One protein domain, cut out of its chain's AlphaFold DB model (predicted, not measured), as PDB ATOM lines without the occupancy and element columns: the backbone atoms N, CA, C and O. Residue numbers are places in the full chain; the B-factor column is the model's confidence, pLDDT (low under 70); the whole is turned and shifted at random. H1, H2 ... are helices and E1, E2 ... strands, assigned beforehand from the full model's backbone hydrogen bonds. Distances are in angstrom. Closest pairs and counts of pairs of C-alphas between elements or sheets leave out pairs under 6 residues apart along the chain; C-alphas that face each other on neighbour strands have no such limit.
ATOM      1  N   ASP A 112     -13.794  -1.638  11.784       88.62
ATOM      2  CA  ASP A 112     -13.240  -2.570  12.775       88.62
ATOM      3  C   ASP A 112     -13.313  -4.047  12.342       88.62
ATOM      4  O   ASP A 112     -12.687  -4.904  12.973       88.62
ATOM      5  N   ASP A 113     -14.066  -4.355  11.280       90.56
ATOM      6  CA  ASP A 113     -14.162  -5.701  10.710       90.56
ATOM      7  C   ASP A 113     -13.048  -5.980   9.684       90.56
ATOM      8  O   ASP A 113     -12.968  -7.093   9.154       90.56
ATOM      9  N   PHE A 114     -12.192  -4.991   9.385       91.12
ATOM     10  CA  PHE A 114     -11.098  -5.108   8.419       91.12
ATOM     11  C   PHE A 114      -9.745  -5.356   9.077       91.12
ATOM     12  O   PHE A 114      -9.323  -4.666  10.003       91.12
ATOM     13  N   HIS A 115      -9.021  -6.315   8.508       92.94
ATOM     14  CA  HIS A 115      -7.698  -6.733   8.943       92.94
ATOM     15  C   HIS A 115      -6.710  -6.625   7.785       92.94
ATOM     16  O   HIS A 115      -7.002  -7.012   6.652       92.94
ATOM     17  N   ASP A 116      -5.506  -6.140   8.068       92.12
ATOM     18  CA  ASP A 116      -4.437  -6.106   7.072       92.12
ATOM     19  C   ASP A 116      -4.022  -7.537   6.687       92.12
ATOM     20  O   ASP A 116      -3.783  -8.390   7.553       92.12
ATOM     21  N   ILE A 117      -3.866  -7.786   5.384       94.94
ATOM     22  CA  ILE A 117      -3.146  -8.954   4.871       94.94
ATOM     23  C   ILE A 117      -1.813  -8.469   4.317       94.94
ATOM     24  O   ILE A 117      -1.756  -7.601   3.450       94.94
ATOM     25  N   THR A 118      -0.725  -9.050   4.806       94.44
ATOM     26  CA  THR A 118       0.621  -8.803   4.283       94.44
ATOM     27  C   THR A 118       1.010  -9.955   3.368       94.44
ATOM     28  O   THR A 118       1.016 -11.106   3.806       94.44
ATOM     29  N   ILE A 119       1.350  -9.669   2.111       94.75
ATOM     30  CA  ILE A 119       2.036 -10.637   1.251       94.75
ATOM     31  C   ILE A 119       3.487 -10.664   1.733       94.75
ATOM     32  O   ILE A 119       4.208  -9.680   1.632       94.75
ATOM     33  N   VAL A 120       3.863 -11.759   2.388       94.56
ATOM     34  CA  VAL A 120       5.145 -11.899   3.089       94.56
ATOM     35  C   VAL A 120       6.259 -12.232   2.108       94.56
ATOM     36  O   VAL A 120       7.385 -11.780   2.292       94.56
ATOM     37  N   ASP A 121       5.956 -13.061   1.108       94.25
ATOM     38  CA  ASP A 121       6.952 -13.559   0.169       94.25
ATOM     39  C   ASP A 121       6.310 -14.000  -1.155       94.25
ATOM     40  O   ASP A 121       5.155 -14.443  -1.197       94.25
ATOM     41  N   ILE A 122       7.095 -13.912  -2.227       94.25
ATOM     42  CA  ILE A 122       6.769 -14.383  -3.572       94.25
ATOM     43  C   ILE A 122       7.963 -15.209  -4.042       94.25
ATOM     44  O   ILE A 122       8.984 -14.671  -4.467       94.25
ATOM     45  N   LYS A 123       7.843 -16.535  -3.947       94.50
ATOM     46  CA  LYS A 123       8.934 -17.453  -4.297       94.50
ATOM     47  C   LYS A 123       8.783 -17.938  -5.727       94.50
ATOM     48  O   LYS A 123       7.780 -18.572  -6.047       94.50
ATOM     49  N   ASP A 124       9.794 -17.713  -6.553       92.75
ATOM     50  CA  ASP A 124       9.890 -18.361  -7.856       92.75
ATOM     51  C   ASP A 124      10.103 -19.874  -7.671       92.75
ATOM     52  O   ASP A 124      11.015 -20.305  -6.959       92.75
ATOM     53  N   LEU A 125       9.216 -20.683  -8.253       93.56
ATOM     54  CA  LEU A 125       9.312 -22.145  -8.244       93.56
ATOM     55  C   LEU A 125       9.894 -22.694  -9.559       93.56
ATOM     56  O   LEU A 125      10.021 -23.915  -9.705       93.56
ATOM     57  N   GLY A 126      10.218 -21.821 -10.516       89.69
ATOM     58  CA  GLY A 126      10.534 -22.176 -11.893       89.69
ATOM     59  C   GLY A 126       9.313 -22.692 -12.659       89.69
ATOM     60  O   GLY A 126       8.190 -22.738 -12.145       89.69
ATOM     61  N   ASN A 127       9.531 -23.112 -13.909       89.25
ATOM     62  CA  ASN A 127       8.492 -23.656 -14.794       89.25
ATOM     63  C   ASN A 127       7.253 -22.750 -14.896       89.25
ATOM     64  O   ASN A 127       6.119 -23.238 -14.880       89.25
ATOM     65  N   ASN A 128       7.469 -21.435 -14.952       91.50
ATOM     66  CA  ASN A 128       6.410 -20.436 -15.004       91.50
ATOM     67  C   ASN A 128       5.428 -20.492 -13.809       91.50
ATOM     68  O   ASN A 128       4.217 -20.300 -13.963       91.50
ATOM     69  N   LYS A 129       5.926 -20.768 -12.598       94.88
ATOM     70  CA  LYS A 129       5.112 -20.789 -11.375       94.88
ATOM     71  C   LYS A 129       5.753 -19.993 -10.254       94.88
ATOM     72  O   LYS A 129       6.941 -20.128  -9.986       94.88
ATOM     73  N   VAL A 130       4.926 -19.251  -9.525       95.56
ATOM     74  CA  VAL A 130       5.338 -18.534  -8.314       95.56
ATOM     75  C   VAL A 130       4.462 -18.929  -7.135       95.56
ATOM     76  O   VAL A 130       3.253 -19.111  -7.272       95.56
ATOM     77  N   LYS A 131       5.063 -19.082  -5.957       97.19
ATOM     78  CA  LYS A 131       4.357 -19.332  -4.701       97.19
ATOM     79  C   LYS A 131       4.154 -18.017  -3.965       97.19
ATOM     80  O   LYS A 131       5.118 -17.412  -3.505       97.19
ATOM     81  N   ILE A 132       2.900 -17.623  -3.813       97.06
ATOM     82  CA  ILE A 132       2.488 -16.473  -3.014       97.06
ATOM     83  C   ILE A 132       2.301 -16.934  -1.573       97.06
ATOM     84  O   ILE A 132       1.579 -17.904  -1.332       97.06
ATOM     85  N   ILE A 133       2.944 -16.250  -0.628       97.31
ATOM     86  CA  ILE A 133       2.799 -16.493   0.808       97.31
ATOM     87  C   ILE A 133       2.248 -15.221   1.440       97.31
ATOM     88  O   ILE A 133       2.902 -14.180   1.422       97.31
ATOM     89  N   ALA A 134       1.054 -15.299   2.018       97.50
ATOM     90  CA  ALA A 134       0.397 -14.172   2.667       97.50
ATOM     91  C   ALA A 134       0.040 -14.491   4.120       97.50
ATOM     92  O   ALA A 134      -0.168 -15.645   4.500       97.50
ATOM     93  N   LYS A 135      -0.038 -13.443   4.936       97.81
ATOM     94  CA  LYS A 135      -0.364 -13.521   6.355       97.81
ATOM     95  C   LYS A 135      -1.419 -12.485   6.714       97.81
ATOM     96  O   LYS A 135      -1.224 -11.291   6.506       97.81
ATOM     97  N   LEU A 136      -2.513 -12.962   7.287       97.50
ATOM     98  CA  LEU A 136      -3.584 -12.162   7.864       97.50
ATOM     99  C   LEU A 136      -3.215 -11.737   9.288       97.50
ATOM    100  O   LEU A 136      -2.704 -12.544  10.073       97.50
ATOM    101  N   ASN A 137      -3.483 -10.479   9.631       95.06
ATOM    102  CA  ASN A 137      -3.291  -9.977  10.985       95.06
ATOM    103  C   ASN A 137      -4.398 -10.495  11.923       95.06
ATOM    104  O   ASN A 137      -5.450  -9.888  12.053       95.06
ATOM    105  N   GLY A 138      -4.159 -11.641  12.556       95.69
ATOM    106  CA  GLY A 138      -5.057 -12.265  13.529       95.69
ATOM    107  C   GLY A 138      -4.381 -13.458  14.204       95.69
ATOM    108  O   GLY A 138      -3.279 -13.859  13.812       95.69
ATOM    109  N   LYS A 139      -5.011 -14.043  15.227       97.44
ATOM    110  CA  LYS A 139      -4.497 -15.256  15.901       97.44
ATOM    111  C   LYS A 139      -5.089 -16.524  15.304       97.44
ATOM    112  O   LYS A 139      -4.381 -17.511  15.117       97.44
ATOM    113  N   THR A 140      -6.383 -16.500  15.008       97.69
ATOM    114  CA  THR A 140      -7.113 -17.609  14.385       97.69
ATOM    115  C   THR A 140      -8.003 -17.080  13.272       97.69
ATOM    116  O   THR A 140      -8.570 -15.998  13.394       97.69
ATOM    117  N   ALA A 141      -8.134 -17.846  12.192       97.81
ATOM    118  CA  ALA A 141      -8.992 -17.485  11.077       97.81
ATOM    119  C   ALA A 141      -9.664 -18.726  10.495       97.81
ATOM    120  O   ALA A 141      -9.040 -19.781  10.393       97.81
ATOM    121  N   LYS A 142     -10.936 -18.605  10.120       97.75
ATOM    122  CA  LYS A 142     -11.707 -19.643   9.431       97.75
ATOM    123  C   LYS A 142     -12.594 -18.995   8.390       97.75
ATOM    124  O   LYS A 142     -13.465 -18.210   8.741       97.75
ATOM    125  N   GLY A 143     -12.397 -19.336   7.129       96.75
ATOM    126  CA  GLY A 143     -13.138 -18.689   6.062       96.75
ATOM    127  C   GLY A 143     -12.615 -19.038   4.689       96.75
ATOM    128  O   GLY A 143     -12.133 -20.148   4.441       96.75
ATOM    129  N   THR A 144     -12.725 -18.061   3.811       96.94
ATOM    130  CA  THR A 144     -12.399 -18.185   2.407       96.94
ATOM    131  C   THR A 144     -11.361 -17.139   2.039       96.94
ATOM    132  O   THR A 144     -11.534 -15.948   2.291       96.94
ATOM    133  N   TRP A 145     -10.279 -17.609   1.436       97.62
ATOM    134  CA  TRP A 145      -9.270 -16.790   0.795       97.62
ATOM    135  C   TRP A 145      -9.623 -16.610  -0.674       97.62
ATOM    136  O   TRP A 145     -10.026 -17.560  -1.345       97.62
ATOM    137  N   TYR A 146      -9.424 -15.400  -1.169       96.44
ATOM    138  CA  TYR A 146      -9.577 -15.041  -2.566       96.44
ATOM    139  C   TYR A 146      -8.241 -14.514  -3.065       96.44
ATOM    140  O   TYR A 146      -7.595 -13.716  -2.384       96.44
ATOM    141  N   ILE A 147      -7.827 -14.944  -4.247       96.31
ATOM    142  CA  ILE A 147      -6.665 -14.387  -4.929       96.31
ATOM    143  C   ILE A 147      -7.077 -13.931  -6.318       96.31
ATOM    144  O   ILE A 147      -7.777 -14.652  -7.026       96.31
ATOM    145  N   ALA A 148      -6.630 -12.740  -6.694       96.12
ATOM    146  CA  ALA A 148      -6.781 -12.201  -8.032       96.12
ATOM    147  C   ALA A 148      -5.435 -11.661  -8.520       96.12
ATOM    148  O   ALA A 148      -4.707 -11.041  -7.747       96.12
ATOM    149  N   ALA A 149      -5.097 -11.889  -9.786       96.00
ATOM    150  CA  ALA A 149      -3.895 -11.329 -10.389       96.00
ATOM    151  C   ALA A 149      -4.107 -10.920 -11.849       96.00
ATOM    152  O   ALA A 149      -4.861 -11.562 -12.585       96.00
ATOM    153  N   GLY A 150      -3.433  -9.852 -12.262       95.44
ATOM    154  CA  GLY A 150      -3.488  -9.309 -13.620       95.44
ATOM    155  C   GLY A 150      -2.921  -7.896 -13.690       95.44
ATOM    156  O   GLY A 150      -2.528  -7.330 -12.671       95.44
ATOM    157  N   SER A 151      -2.894  -7.320 -14.890       93.00
ATOM    158  CA  SER A 151      -2.524  -5.913 -15.085       93.00
ATOM    159  C   SER A 151      -3.437  -4.978 -14.280       93.00
ATOM    160  O   SER A 151      -4.653  -5.151 -14.287       93.00
ATOM    161  N   GLU A 152      -2.868  -3.967 -13.615       86.81
ATOM    162  CA  GLU A 152      -3.627  -2.985 -12.814       86.81
ATOM    163  C   GLU A 152      -4.659  -2.199 -13.637       86.81
ATOM    164  O   GLU A 152      -5.683  -1.771 -13.103       86.81
ATOM    165  N   ASP A 153      -4.410  -2.043 -14.938       86.69
ATOM    166  CA  ASP A 153      -5.295  -1.328 -15.859       86.69
ATOM    167  C   ASP A 153      -6.396  -2.224 -16.455       86.69
ATOM    168  O   ASP A 153      -7.278  -1.741 -17.172       86.69
ATOM    169  N   ALA A 154      -6.365  -3.534 -16.184       87.94
ATOM    170  CA  ALA A 154      -7.358  -4.467 -16.700       87.94
ATOM    171  C   ALA A 154      -8.684  -4.364 -15.929       87.94
ATOM    172  O   ALA A 154      -8.724  -4.220 -14.709       87.94
ATOM    173  N   GLU A 155      -9.807  -4.490 -16.645       87.69
ATOM    174  CA  GLU A 155     -11.134  -4.476 -16.018       87.69
ATOM    175  C   GLU A 155     -11.387  -5.725 -15.154       87.69
ATOM    176  O   GLU A 155     -12.068  -5.649 -14.128       87.69
ATOM    177  N   ALA A 156     -10.818  -6.862 -15.557       91.94
ATOM    178  CA  ALA A 156     -10.968  -8.158 -14.911       91.94
ATOM    179  C   ALA A 156      -9.593  -8.799 -14.661       91.94
ATOM    180  O   ALA A 156      -8.664  -8.576 -15.447       91.94
ATOM    181  N   PRO A 157      -9.447  -9.604 -13.595       94.88
ATOM    182  CA  PRO A 157      -8.220 -10.334 -13.348       94.88
ATOM    183  C   PRO A 157      -8.011 -11.415 -14.410       94.88
ATOM    184  O   PRO A 157      -8.955 -12.018 -14.920       94.88
ATOM    185  N   GLN A 158      -6.749 -11.694 -14.718       95.44
ATOM    186  CA  GLN A 158      -6.367 -12.806 -15.589       95.44
ATOM    187  C   GLN A 158      -6.379 -14.139 -14.831       95.44
ATOM    188  O   GLN A 158      -6.585 -15.202 -15.416       95.44
ATOM    189  N   ILE A 159      -6.155 -14.077 -13.517       95.69
ATOM    190  CA  ILE A 159      -6.185 -15.219 -12.611       95.69
ATOM    191  C   ILE A 159      -7.092 -14.866 -11.445       95.69
ATOM    192  O   ILE A 159      -6.887 -13.843 -10.802       95.69
ATOM    193  N   GLU A 160      -8.038 -15.743 -11.140       96.25
ATOM    194  CA  GLU A 160      -8.890 -15.660  -9.960       96.25
ATOM    195  C   GLU A 160      -9.002 -17.052  -9.334       96.25
ATOM    196  O   GLU A 160      -9.135 -18.052 -10.050       96.25
ATOM    197  N   ALA A 161      -8.919 -17.140  -8.008       96.25
ATOM    198  CA  ALA A 161      -9.180 -18.382  -7.297       96.25
ATOM    199  C   ALA A 161      -9.761 -18.151  -5.900       96.25
ATOM    200  O   ALA A 161      -9.442 -17.178  -5.218       96.25
ATOM    201  N   GLU A 162     -10.570 -19.118  -5.472       96.50
ATOM    202  CA  GLU A 162     -11.156 -19.209  -4.140       96.50
ATOM    203  C   GLU A 162     -10.589 -20.435  -3.411       96.50
ATOM    204  O   GLU A 162     -10.581 -21.544  -3.953       96.50
ATOM    205  N   VAL A 163     -10.134 -20.256  -2.170       97.12
ATOM    206  CA  VAL A 163      -9.579 -21.332  -1.339       97.12
ATOM    207  C   VAL A 163     -10.155 -21.255   0.072       97.12
ATOM    208  O   VAL A 163      -9.896 -20.317   0.823       97.12
ATOM    209  N   LYS A 164     -10.906 -22.279   0.480       97.19
ATOM    210  CA  LYS A 164     -11.399 -22.397   1.861       97.19
ATOM    211  C   LYS A 164     -10.264 -22.820   2.792       97.19
ATOM    212  O   LYS A 164      -9.542 -23.768   2.489       97.19
ATOM    213  N   GLY A 165     -10.123 -22.154   3.935       94.19
ATOM    214  CA  GLY A 165      -9.024 -22.407   4.866       94.19
ATOM    215  C   GLY A 165      -9.311 -21.982   6.305       94.19
ATOM    216  O   GLY A 165     -10.098 -21.075   6.568       94.19
ATOM    217  N   ASN A 166      -8.630 -22.643   7.246       96.31
ATOM    218  CA  ASN A 166      -8.742 -22.409   8.693       96.31
ATOM    219  C   ASN A 166      -7.415 -21.907   9.295       96.31
ATOM    220  O   ASN A 166      -6.989 -22.365  10.353       96.31
ATOM    221  N   SER A 167      -6.712 -21.032   8.575       97.00
ATOM    222  CA  SER A 167      -5.374 -20.554   8.928       97.00
ATOM    223  C   SER A 167      -5.258 -19.061   8.650       97.00
ATOM    224  O   SER A 167      -5.857 -18.562   7.701       97.00
ATOM    225  N   VAL A 168      -4.459 -18.369   9.468       97.81
ATOM    226  CA  VAL A 168      -4.044 -16.969   9.248       97.81
ATOM    227  C   VAL A 168      -2.927 -16.846   8.208       97.81
ATOM    228  O   VAL A 168      -2.662 -15.757   7.713       97.81
ATOM    229  N   ASN A 169      -2.270 -17.956   7.871       98.00
ATOM    230  CA  ASN A 169      -1.301 -18.035   6.784       98.00
ATOM    231  C   ASN A 169      -1.968 -18.643   5.552       98.00
ATOM    232  O   ASN A 169      -2.675 -19.651   5.669       98.00
ATOM    233  N   PHE A 170      -1.685 -18.058   4.398       97.75
ATOM    234  CA  PHE A 170      -2.183 -18.471   3.099       97.75
ATOM    235  C   PHE A 170      -1.018 -18.724   2.152       97.75
ATOM    236  O   PHE A 170      -0.067 -17.945   2.099       97.75
ATOM    237  N   GLU A 171      -1.110 -19.811   1.395       98.06
ATOM    238  CA  GLU A 171      -0.154 -20.147   0.352       98.06
ATOM    239  C   GLU A 171      -0.905 -20.500  -0.929       98.06
ATOM    240  O   GLU A 171      -1.853 -21.287  -0.899       98.06
ATOM    241  N   TYR A 172      -0.461 -19.953  -2.057       97.94
ATOM    242  CA  TYR A 172      -1.045 -20.250  -3.360       97.94
ATOM    243  C   TYR A 172       0.028 -20.309  -4.438       97.94
ATOM    244  O   TYR A 172       0.921 -19.467  -4.472       97.94
ATOM    245  N   VAL A 173      -0.054 -21.302  -5.322       97.88
ATOM    246  CA  VAL A 173       0.845 -21.412  -6.475       97.88
ATOM    247  C   VAL A 173       0.153 -20.819  -7.690       97.88
ATOM    248  O   VAL A 173      -0.818 -21.378  -8.198       97.88
ATOM    249  N   LEU A 174       0.670 -19.684  -8.143       96.44
ATOM    250  CA  LEU A 174       0.187 -18.938  -9.289       96.44
ATOM    251  C   LEU A 174       0.953 -19.362 -10.546       96.44
ATOM    252  O   LEU A 174       2.176 -19.485 -10.533       96.44
ATOM    253  N   ASP A 175       0.213 -19.589 -11.628       95.88
ATOM    254  CA  ASP A 175       0.744 -19.898 -12.957       95.88
ATOM    255  C   ASP A 175       0.891 -18.602 -13.758       95.88
ATOM    256  O   ASP A 175      -0.106 -17.999 -14.163       95.88
ATOM    257  N   ILE A 176       2.131 -18.159 -13.950       94.56
ATOM    258  CA  ILE A 176       2.425 -16.834 -14.515       94.56
ATOM    259  C   ILE A 176       2.216 -16.805 -16.029       94.56
ATOM    260  O   ILE A 176       2.109 -15.721 -16.588       94.56
ATOM    261  N   THR A 177       2.085 -17.963 -16.692       93.25
ATOM    262  CA  THR A 177       1.807 -18.029 -18.142       93.25
ATOM    263  C   THR A 177       0.461 -17.414 -18.520       93.25
ATOM    264  O   THR A 177       0.213 -17.100 -19.681       93.25
ATOM    265  N   LYS A 178      -0.426 -17.253 -17.534       95.31
ATOM    266  CA  LYS A 178      -1.738 -16.626 -17.698       95.31
ATOM    267  C   LYS A 178      -1.686 -15.108 -17.547       95.31
ATOM    268  O   LYS A 178      -2.684 -14.456 -17.846       95.31
ATOM    269  N   LEU A 179      -0.574 -14.562 -17.057       94.94
ATOM    270  CA  LEU A 179      -0.355 -13.128 -16.918       94.94
ATOM    271  C   LEU A 179       0.296 -12.575 -18.183       94.94
ATOM    272  O   LEU A 179       1.062 -13.259 -18.857       94.94
ATOM    273  N   ASN A 180      -0.011 -11.321 -18.502       93.31
ATOM    274  CA  ASN A 180       0.692 -10.627 -19.576       93.31
ATOM    275  C   ASN A 180       2.065 -10.166 -19.075       93.31
ATOM    276  O   ASN A 180       2.225  -9.869 -17.890       93.31
ATOM    277  N   ALA A 181       3.034 -10.053 -19.982       92.94
ATOM    278  CA  ALA A 181       4.307  -9.420 -19.665       92.94
ATOM    279  C   ALA A 181       4.107  -7.958 -19.223       92.94
ATOM    280  O   ALA A 181       3.203  -7.264 -19.698       92.94
ATOM    281  N   GLY A 182       4.974  -7.491 -18.327       92.19
ATOM    282  CA  GLY A 182       4.932  -6.156 -17.733       92.19
ATOM    283  C   GLY A 182       4.453  -6.147 -16.281       92.19
ATOM    284  O   GLY A 182       4.527  -7.148 -15.561       92.19
ATOM    285  N   GLU A 183       4.013  -4.972 -15.830       92.31
ATOM    286  CA  GLU A 183       3.523  -4.779 -14.467       92.31
ATOM    287  C   GLU A 183       2.143  -5.413 -14.281       92.31
ATOM    288  O   GLU A 183       1.165  -5.083 -14.955       92.31
ATOM    289  N   ASN A 184       2.073  -6.308 -13.309       94.25
ATOM    290  CA  ASN A 184       0.864  -6.939 -12.821       94.25
ATOM    291  C   ASN A 184       0.711  -6.632 -11.328       94.25
ATOM    292  O   ASN A 184       1.659  -6.243 -10.645       94.25
ATOM    293  N   ALA A 185      -0.487  -6.841 -10.808       93.50
ATOM    294  CA  ALA A 185      -0.782  -6.790  -9.389       93.50
ATOM    295  C   ALA A 185      -1.322  -8.134  -8.917       93.50
ATOM    296  O   ALA A 185      -2.014  -8.835  -9.660       93.50
ATOM    297  N   ILE A 186      -1.024  -8.466  -7.665       95.00
ATOM    298  CA  ILE A 186      -1.622  -9.578  -6.937       95.00
ATOM    299  C   ILE A 186      -2.445  -8.990  -5.798       95.00
ATOM    300  O   ILE A 186      -1.942  -8.226  -4.977       95.00
ATOM    301  N   PHE A 187      -3.702  -9.402  -5.725       94.88
ATOM    302  CA  PHE A 187      -4.603  -9.105  -4.627       94.88
ATOM    303  C   PHE A 187      -4.907 -10.388  -3.873       94.88
ATOM    304  O   PHE A 187      -5.301 -11.390  -4.471       94.88
ATOM    305  N   VAL A 188      -4.759 -10.346  -2.553       95.81
ATOM    306  CA  VAL A 188      -5.172 -11.428  -1.659       95.81
ATOM    307  C   VAL A 188      -6.221 -10.868  -0.717       95.81
ATOM    308  O   VAL A 188      -5.968  -9.895  -0.013       95.81
ATOM    309  N   ALA A 189      -7.396 -11.479  -0.695       95.88
ATOM    310  CA  ALA A 189      -8.478 -11.122   0.202       95.88
ATOM    311  C   ALA A 189      -8.878 -12.308   1.079       95.88
ATOM    312  O   ALA A 189      -8.667 -13.469   0.730       95.88
ATOM    313  N   PHE A 190      -9.477 -12.007   2.221       96.06
ATOM    314  CA  PHE A 190     -10.050 -12.992   3.125       96.06
ATOM    315  C   PHE A 190     -11.439 -12.543   3.562       96.06
ATOM    316  O   PHE A 190     -11.666 -11.357   3.800       96.06
ATOM    317  N   GLU A 191     -12.353 -13.494   3.704       94.50
ATOM    318  CA  GLU A 191     -13.637 -13.302   4.369       94.50
ATOM    319  C   GLU A 191     -13.927 -14.505   5.263       94.50
ATOM    320  O   GLU A 191     -13.823 -15.659   4.839       94.50
ATOM    321  N   GLY A 192     -14.343 -14.245   6.498       95.44
ATOM    322  CA  GLY A 192     -14.828 -15.296   7.377       95.44
ATOM    323  C   GLY A 192     -14.836 -14.883   8.835       95.44
ATOM    324  O   GLY A 192     -15.279 -13.800   9.196       95.44
ATOM    325  N   THR A 193     -14.373 -15.780   9.691       96.69
ATOM    326  CA  THR A 193     -14.222 -15.559  11.123       96.69
ATOM    327  C   THR A 193     -12.762 -15.270  11.439       96.69
ATOM    328  O   THR A 193     -11.911 -16.088  11.093       96.69
ATOM    329  N   ILE A 194     -12.474 -14.164  12.130       96.81
ATOM    330  CA  ILE A 194     -11.136 -13.830  12.648       96.81
ATOM    331  C   ILE A 194     -11.248 -13.654  14.158       96.81
ATOM    332  O   ILE A 194     -12.120 -12.937  14.644       96.81
ATOM    333  N   ASP A 195     -10.404 -14.358  14.911       96.81
ATOM    334  CA  ASP A 195     -10.370 -14.308  16.380       96.81
ATOM    335  C   ASP A 195     -11.743 -14.523  17.042       96.81
ATOM    336  O   ASP A 195     -12.097 -13.898  18.040       96.81
ATOM    337  N   GLY A 196     -12.531 -15.432  16.458       95.56
ATOM    338  CA  GLY A 196     -13.868 -15.796  16.931       95.56
ATOM    339  C   GLY A 196     -14.981 -14.816  16.545       95.56
ATOM    340  O   GLY A 196     -16.147 -15.117  16.790       95.56
ATOM    341  N   LYS A 197     -14.662 -13.683  15.910       94.94
ATOM    342  CA  LYS A 197     -15.655 -12.740  15.381       94.94
ATOM    343  C   LYS A 197     -16.024 -13.135  13.958       94.94
ATOM    344  O   LYS A 197     -15.133 -13.316  13.135       94.94
ATOM    345  N   ALA A 198     -17.311 -13.308  13.671       94.50
ATOM    346  CA  ALA A 198     -17.794 -13.595  12.322       94.50
ATOM    347  C   ALA A 198     -17.735 -12.348  11.422       94.50
ATOM    348  O   ALA A 198     -17.619 -11.225  11.915       94.50
ATOM    349  N   CYS A 199     -17.844 -12.561  10.108       92.19
ATOM    350  CA  CYS A 199     -17.977 -11.500   9.104       92.19
ATOM    351  C   CYS A 199     -16.825 -10.492   9.112       92.19
ATOM    352  O   CYS A 199     -17.032  -9.289   8.997       92.19
ATOM    353  N   GLN A 200     -15.614 -11.004   9.281       94.12
ATOM    354  CA  GLN A 200     -14.380 -10.242   9.243       94.12
ATOM    355  C   GLN A 200     -13.738 -10.385   7.867       94.12
ATOM    356  O   GLN A 200     -13.836 -11.437   7.222       94.12
ATOM    357  N   PHE A 201     -13.054  -9.333   7.442       93.38
ATOM    358  CA  PHE A 201     -12.500  -9.192   6.109       93.38
ATOM    359  C   PHE A 201     -11.016  -8.858   6.181       93.38
ATOM    360  O   PHE A 201     -10.556  -8.221   7.125       93.38
ATOM    361  N   GLY A 202     -10.260  -9.242   5.160       93.38
ATOM    362  CA  GLY A 202      -8.898  -8.759   4.988       93.38
ATOM    363  C   GLY A 202      -8.554  -8.527   3.531       93.38
ATOM    364  O   GLY A 202      -9.130  -9.165   2.648       93.38
ATOM    365  N   LEU A 203      -7.625  -7.605   3.285       93.56
ATOM    366  CA  LEU A 203      -7.121  -7.300   1.950       93.56
ATOM    367  C   LEU A 203      -5.619  -7.006   1.999       93.56
ATOM    368  O   LEU A 203      -5.137  -6.306   2.888       93.56
ATOM    369  N   GLY A 204      -4.898  -7.545   1.025       92.88
ATOM    370  CA  GLY A 204      -3.477  -7.340   0.794       92.88
ATOM    371  C   GLY A 204      -3.208  -7.188  -0.697       92.88
ATOM    372  O   GLY A 204      -3.952  -7.713  -1.530       92.88
ATOM    373  N   TYR A 205      -2.155  -6.449  -1.018       91.62
ATOM    374  CA  TYR A 205      -1.783  -6.081  -2.379       91.62
ATOM    375  C   TYR A 205      -0.260  -6.095  -2.520       91.62
ATOM    376  O   TYR A 205       0.440  -5.689  -1.591       91.62
ATOM    377  N   GLU A 206       0.234  -6.566  -3.663       92.31
ATOM    378  CA  GLU A 206       1.647  -6.476  -4.039       92.31
ATOM    379  C   GLU A 206       1.793  -6.389  -5.563       92.31
ATOM    380  O   GLU A 206       1.026  -7.010  -6.310       92.31
ATOM    381  N   SER A 207       2.787  -5.631  -6.026       91.81
ATOM    382  CA  SER A 207       3.093  -5.506  -7.453       91.81
ATOM    383  C   SER A 207       4.055  -6.601  -7.919       91.81
ATOM    384  O   SER A 207       5.051  -6.921  -7.268       91.81
ATOM    385  N   LEU A 208       3.783  -7.139  -9.104       91.44
ATOM    386  CA  LEU A 208       4.520  -8.224  -9.732       91.44
ATOM    387  C   LEU A 208       5.024  -7.784 -11.108       91.44
ATOM    388  O   LEU A 208       4.215  -7.465 -11.977       91.44
ATOM    389  N   LEU A 209       6.335  -7.795 -11.344       92.00
ATOM    390  CA  LEU A 209       6.870  -7.590 -12.689       92.00
ATOM    391  C   LEU A 209       7.075  -8.951 -13.360       92.00
ATOM    392  O   LEU A 209       7.876  -9.763 -12.889       92.00
ATOM    393  N   VAL A 210       6.340  -9.192 -14.446       92.50
ATOM    394  CA  VAL A 210       6.490 -10.387 -15.286       92.50
ATOM    395  C   VAL A 210       7.364 -10.009 -16.473       92.50
ATOM    396  O   VAL A 210       6.949  -9.231 -17.334       92.50
ATOM    397  N   GLU A 211       8.592 -10.516 -16.508       90.19
ATOM    398  CA  GLU A 211       9.512 -10.243 -17.612       90.19
ATOM    399  C   GLU A 211       9.215 -11.192 -18.781       90.19
ATOM    400  O   GLU A 211       9.071 -12.402 -18.599       90.19
ATOM    401  N   GLU A 212       9.116 -10.635 -19.990       82.31
ATOM    402  CA  GLU A 212       8.972 -11.429 -21.208       82.31
ATOM    403  C   GLU A 212      10.316 -12.103 -21.499       82.31
ATOM    404  O   GLU A 212      11.311 -11.448 -21.816       82.31
ATOM    405  N   ASP A 213      10.369 -13.421 -21.339       70.00
ATOM    406  CA  ASP A 213      11.597 -14.162 -21.580       70.00
ATOM    407  C   ASP A 213      11.826 -14.239 -23.091       70.00
ATOM    408  O   ASP A 213      11.032 -14.852 -23.806       70.00
ATOM    409  N   GLY A 214      12.865 -13.551 -23.582       58.62
ATOM    410  CA  GLY A 214      13.119 -13.202 -24.991       58.62
ATOM    411  C   GLY A 214      13.337 -14.377 -25.959       58.62
ATOM    412  O   GLY A 214      14.349 -14.432 -26.658       58.62
ATOM    413  N   GLY A 215      12.389 -15.312 -26.023       55.41
ATOM    414  CA  GLY A 215      12.350 -16.478 -26.901       55.41
ATOM    415  C   GLY A 215      12.772 -17.808 -26.267       55.41
ATOM    416  O   GLY A 215      12.895 -18.781 -27.010       55.41
ATOM    417  N   LYS A 216      13.012 -17.886 -24.947       59.31
ATOM    418  CA  LYS A 216      13.494 -19.120 -24.282       59.31
ATOM    419  C   LYS A 216      12.484 -19.858 -23.397       59.31
ATOM    420  O   LYS A 216      12.753 -21.004 -23.050       59.31
ATOM    421  N   GLY A 217      11.290 -19.306 -23.193       62.34
ATOM    422  CA  GLY A 217      10.130 -20.046 -22.678       62.34
ATOM    423  C   GLY A 217       9.994 -20.116 -21.153       62.34
ATOM    424  O   GLY A 217       9.007 -20.693 -20.691       62.34
ATOM    425  N   ASP A 218      10.899 -19.500 -20.390       69.31
ATOM    426  CA  ASP A 218      10.822 -19.419 -18.928       69.31
ATOM    427  C   ASP A 218      10.654 -17.957 -18.495       69.31
ATOM    428  O   ASP A 218      11.617 -17.216 -18.312       69.31
ATOM    429  N   SER A 219       9.407 -17.524 -18.308       76.88
ATOM    430  CA  SER A 219       9.122 -16.205 -17.736       76.88
ATOM    431  C   SER A 219       9.671 -16.145 -16.312       76.88
ATOM    432  O   SER A 219       9.430 -17.046 -15.506       76.88
ATOM    433  N   THR A 220      10.407 -15.082 -15.993       77.94
ATOM    434  CA  THR A 220      10.883 -14.833 -14.627       77.94
ATOM    435  C   THR A 220      10.025 -13.768 -13.966       77.94
ATOM    436  O   THR A 220       9.427 -12.914 -14.628       77.94
ATOM    437  N   VAL A 221       9.944 -13.838 -12.641       81.56
ATOM    438  CA  VAL A 221       9.132 -12.919 -11.852       81.56
ATOM    439  C   VAL A 221       9.971 -12.282 -10.772       81.56
ATOM    440  O   VAL A 221      10.692 -12.962 -10.043       81.56
ATOM    441  N   LYS A 222       9.836 -10.964 -10.644       83.06
ATOM    442  CA  LYS A 222      10.457 -10.198  -9.567       83.06
ATOM    443  C   LYS A 222       9.390  -9.363  -8.857       83.06
ATOM    444  O   LYS A 222       8.512  -8.809  -9.530       83.06
ATOM    445  N   PRO A 223       9.452  -9.244  -7.518       80.25
ATOM    446  CA  PRO A 223       8.748  -8.173  -6.823       80.25
ATOM    447  C   PRO A 223       9.154  -6.839  -7.452       80.25
ATOM    448  O   PRO A 223      10.338  -6.650  -7.735       80.25
ATOM    449  N   ASN A 224       8.204  -5.938  -7.699       77.12
ATOM    450  CA  ASN A 224       8.533  -4.623  -8.250       77.12
ATOM    451  C   ASN A 224       9.159  -3.754  -7.136       77.12
ATOM    452  O   ASN A 224       8.438  -3.372  -6.214       77.12
ATOM    453  N   PRO A 225      10.470  -3.439  -7.174       68.81
ATOM    454  CA  PRO A 225      11.120  -2.695  -6.096       68.81
ATOM    455  C   PRO A 225      10.732  -1.208  -6.076       68.81
ATOM    456  O   PRO A 225      10.927  -0.543  -5.059       68.81
ATOM    457  N   ASP A 226      10.194  -0.685  -7.183       72.38
ATOM    458  CA  ASP A 226       9.987   0.750  -7.387       72.38
ATOM    459  C   ASP A 226       8.597   1.231  -6.944       72.38
ATOM    460  O   ASP A 226       8.384   2.435  -6.760       72.38
ATOM    461  N   LYS A 227       7.641   0.316  -6.728       66.69
ATOM    462  CA  LYS A 227       6.325   0.664  -6.181       66.69
ATOM    463  C   LYS A 227       6.338   0.507  -4.657       66.69
ATOM    464  O   LYS A 227       6.501  -0.604  -4.160       66.69
ATOM    465  N   PRO A 228       6.151   1.595  -3.880       60.88
ATOM    466  CA  PRO A 228       6.025   1.470  -2.438       60.88
ATOM    467  C   PRO A 228       4.808   0.598  -2.125       60.88
ATOM    468  O   PRO A 228       3.715   0.857  -2.635       60.88
ATOM    469  N   ASN A 229       5.001  -0.409  -1.270       63.59
ATOM    470  CA  ASN A 229       3.925  -1.263  -0.784       63.59
ATOM    471  C   ASN A 229       2.885  -0.374  -0.081       63.59
ATOM    472  O   ASN A 229       3.069   0.103   1.045       63.59
ATOM    473  N   THR A 230       1.833  -0.035  -0.823       64.38
ATOM    474  CA  THR A 230       0.832   0.924  -0.381       64.38
ATOM    475  C   THR A 230      -0.217   0.125   0.361       64.38
ATOM    476  O   THR A 230      -1.019  -0.578  -0.251       64.38
ATOM    477  N   LYS A 231      -0.196   0.207   1.694       65.62
ATOM    478  CA  LYS A 231      -1.205  -0.462   2.514       65.62
ATOM    479  C   LYS A 231      -2.603   0.003   2.085       65.62
ATOM    480  O   LYS A 231      -2.834   1.217   2.057       65.62
ATOM    481  N   PRO A 232      -3.527  -0.916   1.760       64.88
ATOM    482  CA  PRO A 232      -4.889  -0.536   1.423       64.88
ATOM    483  C   PRO A 232      -5.525   0.186   2.615       64.88
ATOM    484  O   PRO A 232      -5.444  -0.265   3.754       64.88
ATOM    485  N   ASN A 233      -6.161   1.331   2.367       68.38
ATOM    486  CA  ASN A 233      -6.961   1.995   3.396       68.38
ATOM    487  C   ASN A 233      -8.191   1.113   3.713       68.38
ATOM    488  O   ASN A 233      -8.791   0.601   2.766       68.38
ATOM    489  N   PRO A 234      -8.633   0.968   4.979       65.50
ATOM    490  CA  PRO A 234      -9.837   0.206   5.337       65.50
ATOM    491  C   PRO A 234     -11.068   0.512   4.467       65.50
ATOM    492  O   PRO A 234     -11.782  -0.399   4.044       65.50
ATOM    493  N   LYS A 235     -11.269   1.784   4.087       69.44
ATOM    494  CA  LYS A 235     -12.362   2.187   3.182       69.44
ATOM    495  C   LYS A 235     -12.229   1.592   1.777       69.44
ATOM    496  O   LYS A 235     -13.232   1.215   1.179       69.44
ATOM    497  N   GLN A 236     -11.002   1.474   1.270       71.44
ATOM    498  CA  GLN A 236     -10.705   0.801  -0.000       71.44
ATOM    499  C   GLN A 236     -10.773  -0.725   0.141       71.44
ATOM    500  O   GLN A 236     -11.135  -1.404  -0.815       71.44
ATOM    501  N   GLY A 237     -10.498  -1.259   1.336       70.12
ATOM    502  CA  GLY A 237     -10.633  -2.680   1.661       70.12
ATOM    503  C   GLY A 237     -12.024  -3.227   1.342       70.12
ATOM    504  O   GLY A 237     -12.152  -4.251   0.671       70.12
ATOM    505  N   LYS A 238     -13.076  -2.502   1.742       70.12
ATOM    506  CA  LYS A 238     -14.480  -2.903   1.528       70.12
ATOM    507  C   LYS A 238     -14.858  -3.028   0.059       70.12
ATOM    508  O   LYS A 238     -15.482  -4.013  -0.340       70.12
ATOM    509  N   GLU A 239     -14.503  -2.032  -0.742       78.12
ATOM    510  CA  GLU A 239     -14.751  -2.072  -2.182       78.12
ATOM    511  C   GLU A 239     -13.856  -3.104  -2.865       78.12
ATOM    512  O   GLU A 239     -14.338  -3.831  -3.730       78.12
ATOM    513  N   GLY A 240     -12.605  -3.241  -2.418       78.25
ATOM    514  CA  GLY A 240     -11.646  -4.194  -2.962       78.25
ATOM    515  C   GLY A 240     -12.101  -5.645  -2.820       78.25
ATOM    516  O   GLY A 240     -12.120  -6.370  -3.810       78.25
ATOM    517  N   VAL A 241     -12.563  -6.067  -1.636       78.25
ATOM    518  CA  VAL A 241     -13.062  -7.444  -1.443       78.25
ATOM    519  C   VAL A 241     -14.303  -7.717  -2.303       78.25
ATOM    520  O   VAL A 241     -14.404  -8.776  -2.924       78.25
ATOM    521  N   LYS A 242     -15.244  -6.763  -2.390       81.31
ATOM    522  CA  LYS A 242     -16.440  -6.905  -3.242       81.31
ATOM    523  C   LYS A 242     -16.083  -6.956  -4.729       81.31
ATOM    524  O   LYS A 242     -16.699  -7.717  -5.468       81.31
ATOM    525  N   GLN A 243     -15.113  -6.152  -5.159       82.06
ATOM    526  CA  GLN A 243     -14.642  -6.125  -6.542       82.06
ATOM    527  C   GLN A 243     -13.971  -7.448  -6.907       82.06
ATOM    528  O   GLN A 243     -14.370  -8.044  -7.904       82.06
ATOM    529  N   ILE A 244     -13.083  -7.965  -6.050       80.25
ATOM    530  CA  ILE A 244     -12.415  -9.257  -6.268       80.25
ATOM    531  C   ILE A 244     -13.445 -10.380  -6.400       80.25
ATOM    532  O   ILE A 244     -13.416 -11.102  -7.385       80.25
ATOM    533  N   LYS A 245     -14.423 -10.466  -5.486       80.38
ATOM    534  CA  LYS A 245     -15.526 -11.445  -5.580       80.38
ATOM    535  C   LYS A 245     -16.387 -11.307  -6.838       80.38
ATOM    536  O   LYS A 245     -17.058 -12.250  -7.238       80.38
ATOM    537  N   GLY A 246     -16.450 -10.102  -7.397       80.44
ATOM    538  CA  GLY A 246     -17.179  -9.805  -8.622       80.44
ATOM    539  C   GLY A 246     -16.353 -10.011  -9.890       80.44
ATOM    540  O   GLY A 246     -16.810  -9.578 -10.950       80.44
ATOM    541  N   GLY A 247     -15.150 -10.590  -9.795       77.62
ATOM    542  CA  GLY A 247     -14.237 -10.754 -10.924       77.62
ATOM    543  C   GLY A 247     -13.706  -9.426 -11.466       77.62
ATOM    544  O   GLY A 247     -13.461  -9.299 -12.664       77.62
ATOM    545  N   LYS A 248     -13.574  -8.399 -10.617       84.06
ATOM    546  CA  LYS A 248     -13.014  -7.091 -10.981       84.06
ATOM    547  C   LYS A 248     -11.773  -6.796 -10.156       84.06
ATOM    548  O   LYS A 248     -11.762  -6.999  -8.943       84.06
ATOM    549  N   LEU A 249     -10.740  -6.273 -10.807       81.06
ATOM    550  CA  LEU A 249      -9.553  -5.816 -10.093       81.06
ATOM    551  C   LEU A 249      -9.860  -4.512  -9.350       81.06
ATOM    552  O   LEU A 249     -10.496  -3.616  -9.922       81.06
ATOM    553  N   PRO A 250      -9.425  -4.379  -8.083       76.50
ATOM    554  CA  PRO A 250      -9.554  -3.125  -7.384       76.50
ATOM    555  C   PRO A 250      -8.821  -2.027  -8.123       76.50
ATOM    556  O   PRO A 250      -7.636  -2.156  -8.412       76.50
ATOM    557  N   LYS A 251      -9.514  -0.916  -8.391       75.06
ATOM    558  CA  LYS A 251      -8.835   0.292  -8.854       75.06
ATOM    559  C   LYS A 251      -8.020   0.820  -7.687       75.06
ATOM    560  O   LYS A 251      -8.506   1.630  -6.895       75.06
ATOM    561  N   THR A 252      -6.780   0.364  -7.574       64.69
ATOM    562  CA  THR A 252      -5.764   0.982  -6.730       64.69
ATOM    563  C   THR A 252      -5.416   2.300  -7.392       64.69
ATOM    564  O   THR A 252      -4.414   2.426  -8.087       64.69
ATOM    565  N   ALA A 253      -6.323   3.271  -7.260       50.41
ATOM    566  CA  ALA A 253      -6.113   4.629  -7.700       50.41
ATOM    567  C   ALA A 253      -4.843   5.109  -7.004       50.41
ATOM    568  O   ALA A 253      -4.871   5.482  -5.827       50.41
TER     569      ALA A 253
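This is residues 112 to 253 of the 282 residues of the protein "GRAM_POS_ANCHORING domain-containing protein" of Laceyella sacchari (UniProt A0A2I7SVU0). One twisted sheet folds over into a flattened, nearly closed barrel, with E1, E2 and E5 facing E7, E6, E3 and E4; it stays open between edge strands E4 and E5. H1 crosses the outside over E7, and short E8 pairs with E7 near one end. The 142 printed residues hold eight named strands, E1 to E8, then H1; the class is mostly strand. The sheet is branched and mixed; the whole is compact, with a radius of gyration of the C-alphas of 14.7 A, but elongated, spanning 51 by 29 by 25 A.

E1, residues 114 to 126, and E2, 129 to 136, form a hairpin, with N 118 and O 135 at 2.9 A. E5, 169 to 175, is antiparallel to E2, with N 132 and O 172 at 2.8 A. E3, 141 to 150, and E4, 159 to 165, form a hairpin, with N 145 and O 163 at 2.8 A. E6, 182 to 194, is antiparallel to E3, with N 146 and O 189 at 2.8 A. E6, E7, 197 to 211, and E8, 220 to 223, form a meander, each strand the antiparallel neighbour of the one before: N 188 and O 204 are at 2.9 A, N 209 and O 222 at 3.0 A. E1 is parallel to E7, with N 115 and O 201 at 2.8 A. H1, 234 to 245, is on the sheet at a height of 8.2 A, across E7 at 77 degrees on the local plane; their closest C-alphas, Gly 237 and Leu 203, are 5.8 A apart. In H1, 7 of 8 O i to N i+4 pairs are within hydrogen-bond range.

E1 begins at C-alpha 114 (-11.098, -5.108, 8.419) and spans 34.2 A, E6 35.2 A, E7 41.6 A. H1 ends at C-alpha 245 (-15.526, -11.445, -5.580).

The farthest C-alphas, Gly 196 and Gly 215, are 51.1 A apart. The printed part has no cut and no long link. pLDDT is under 70 at residues 214 to 218, 225, 227 to 235 and 252 to 253.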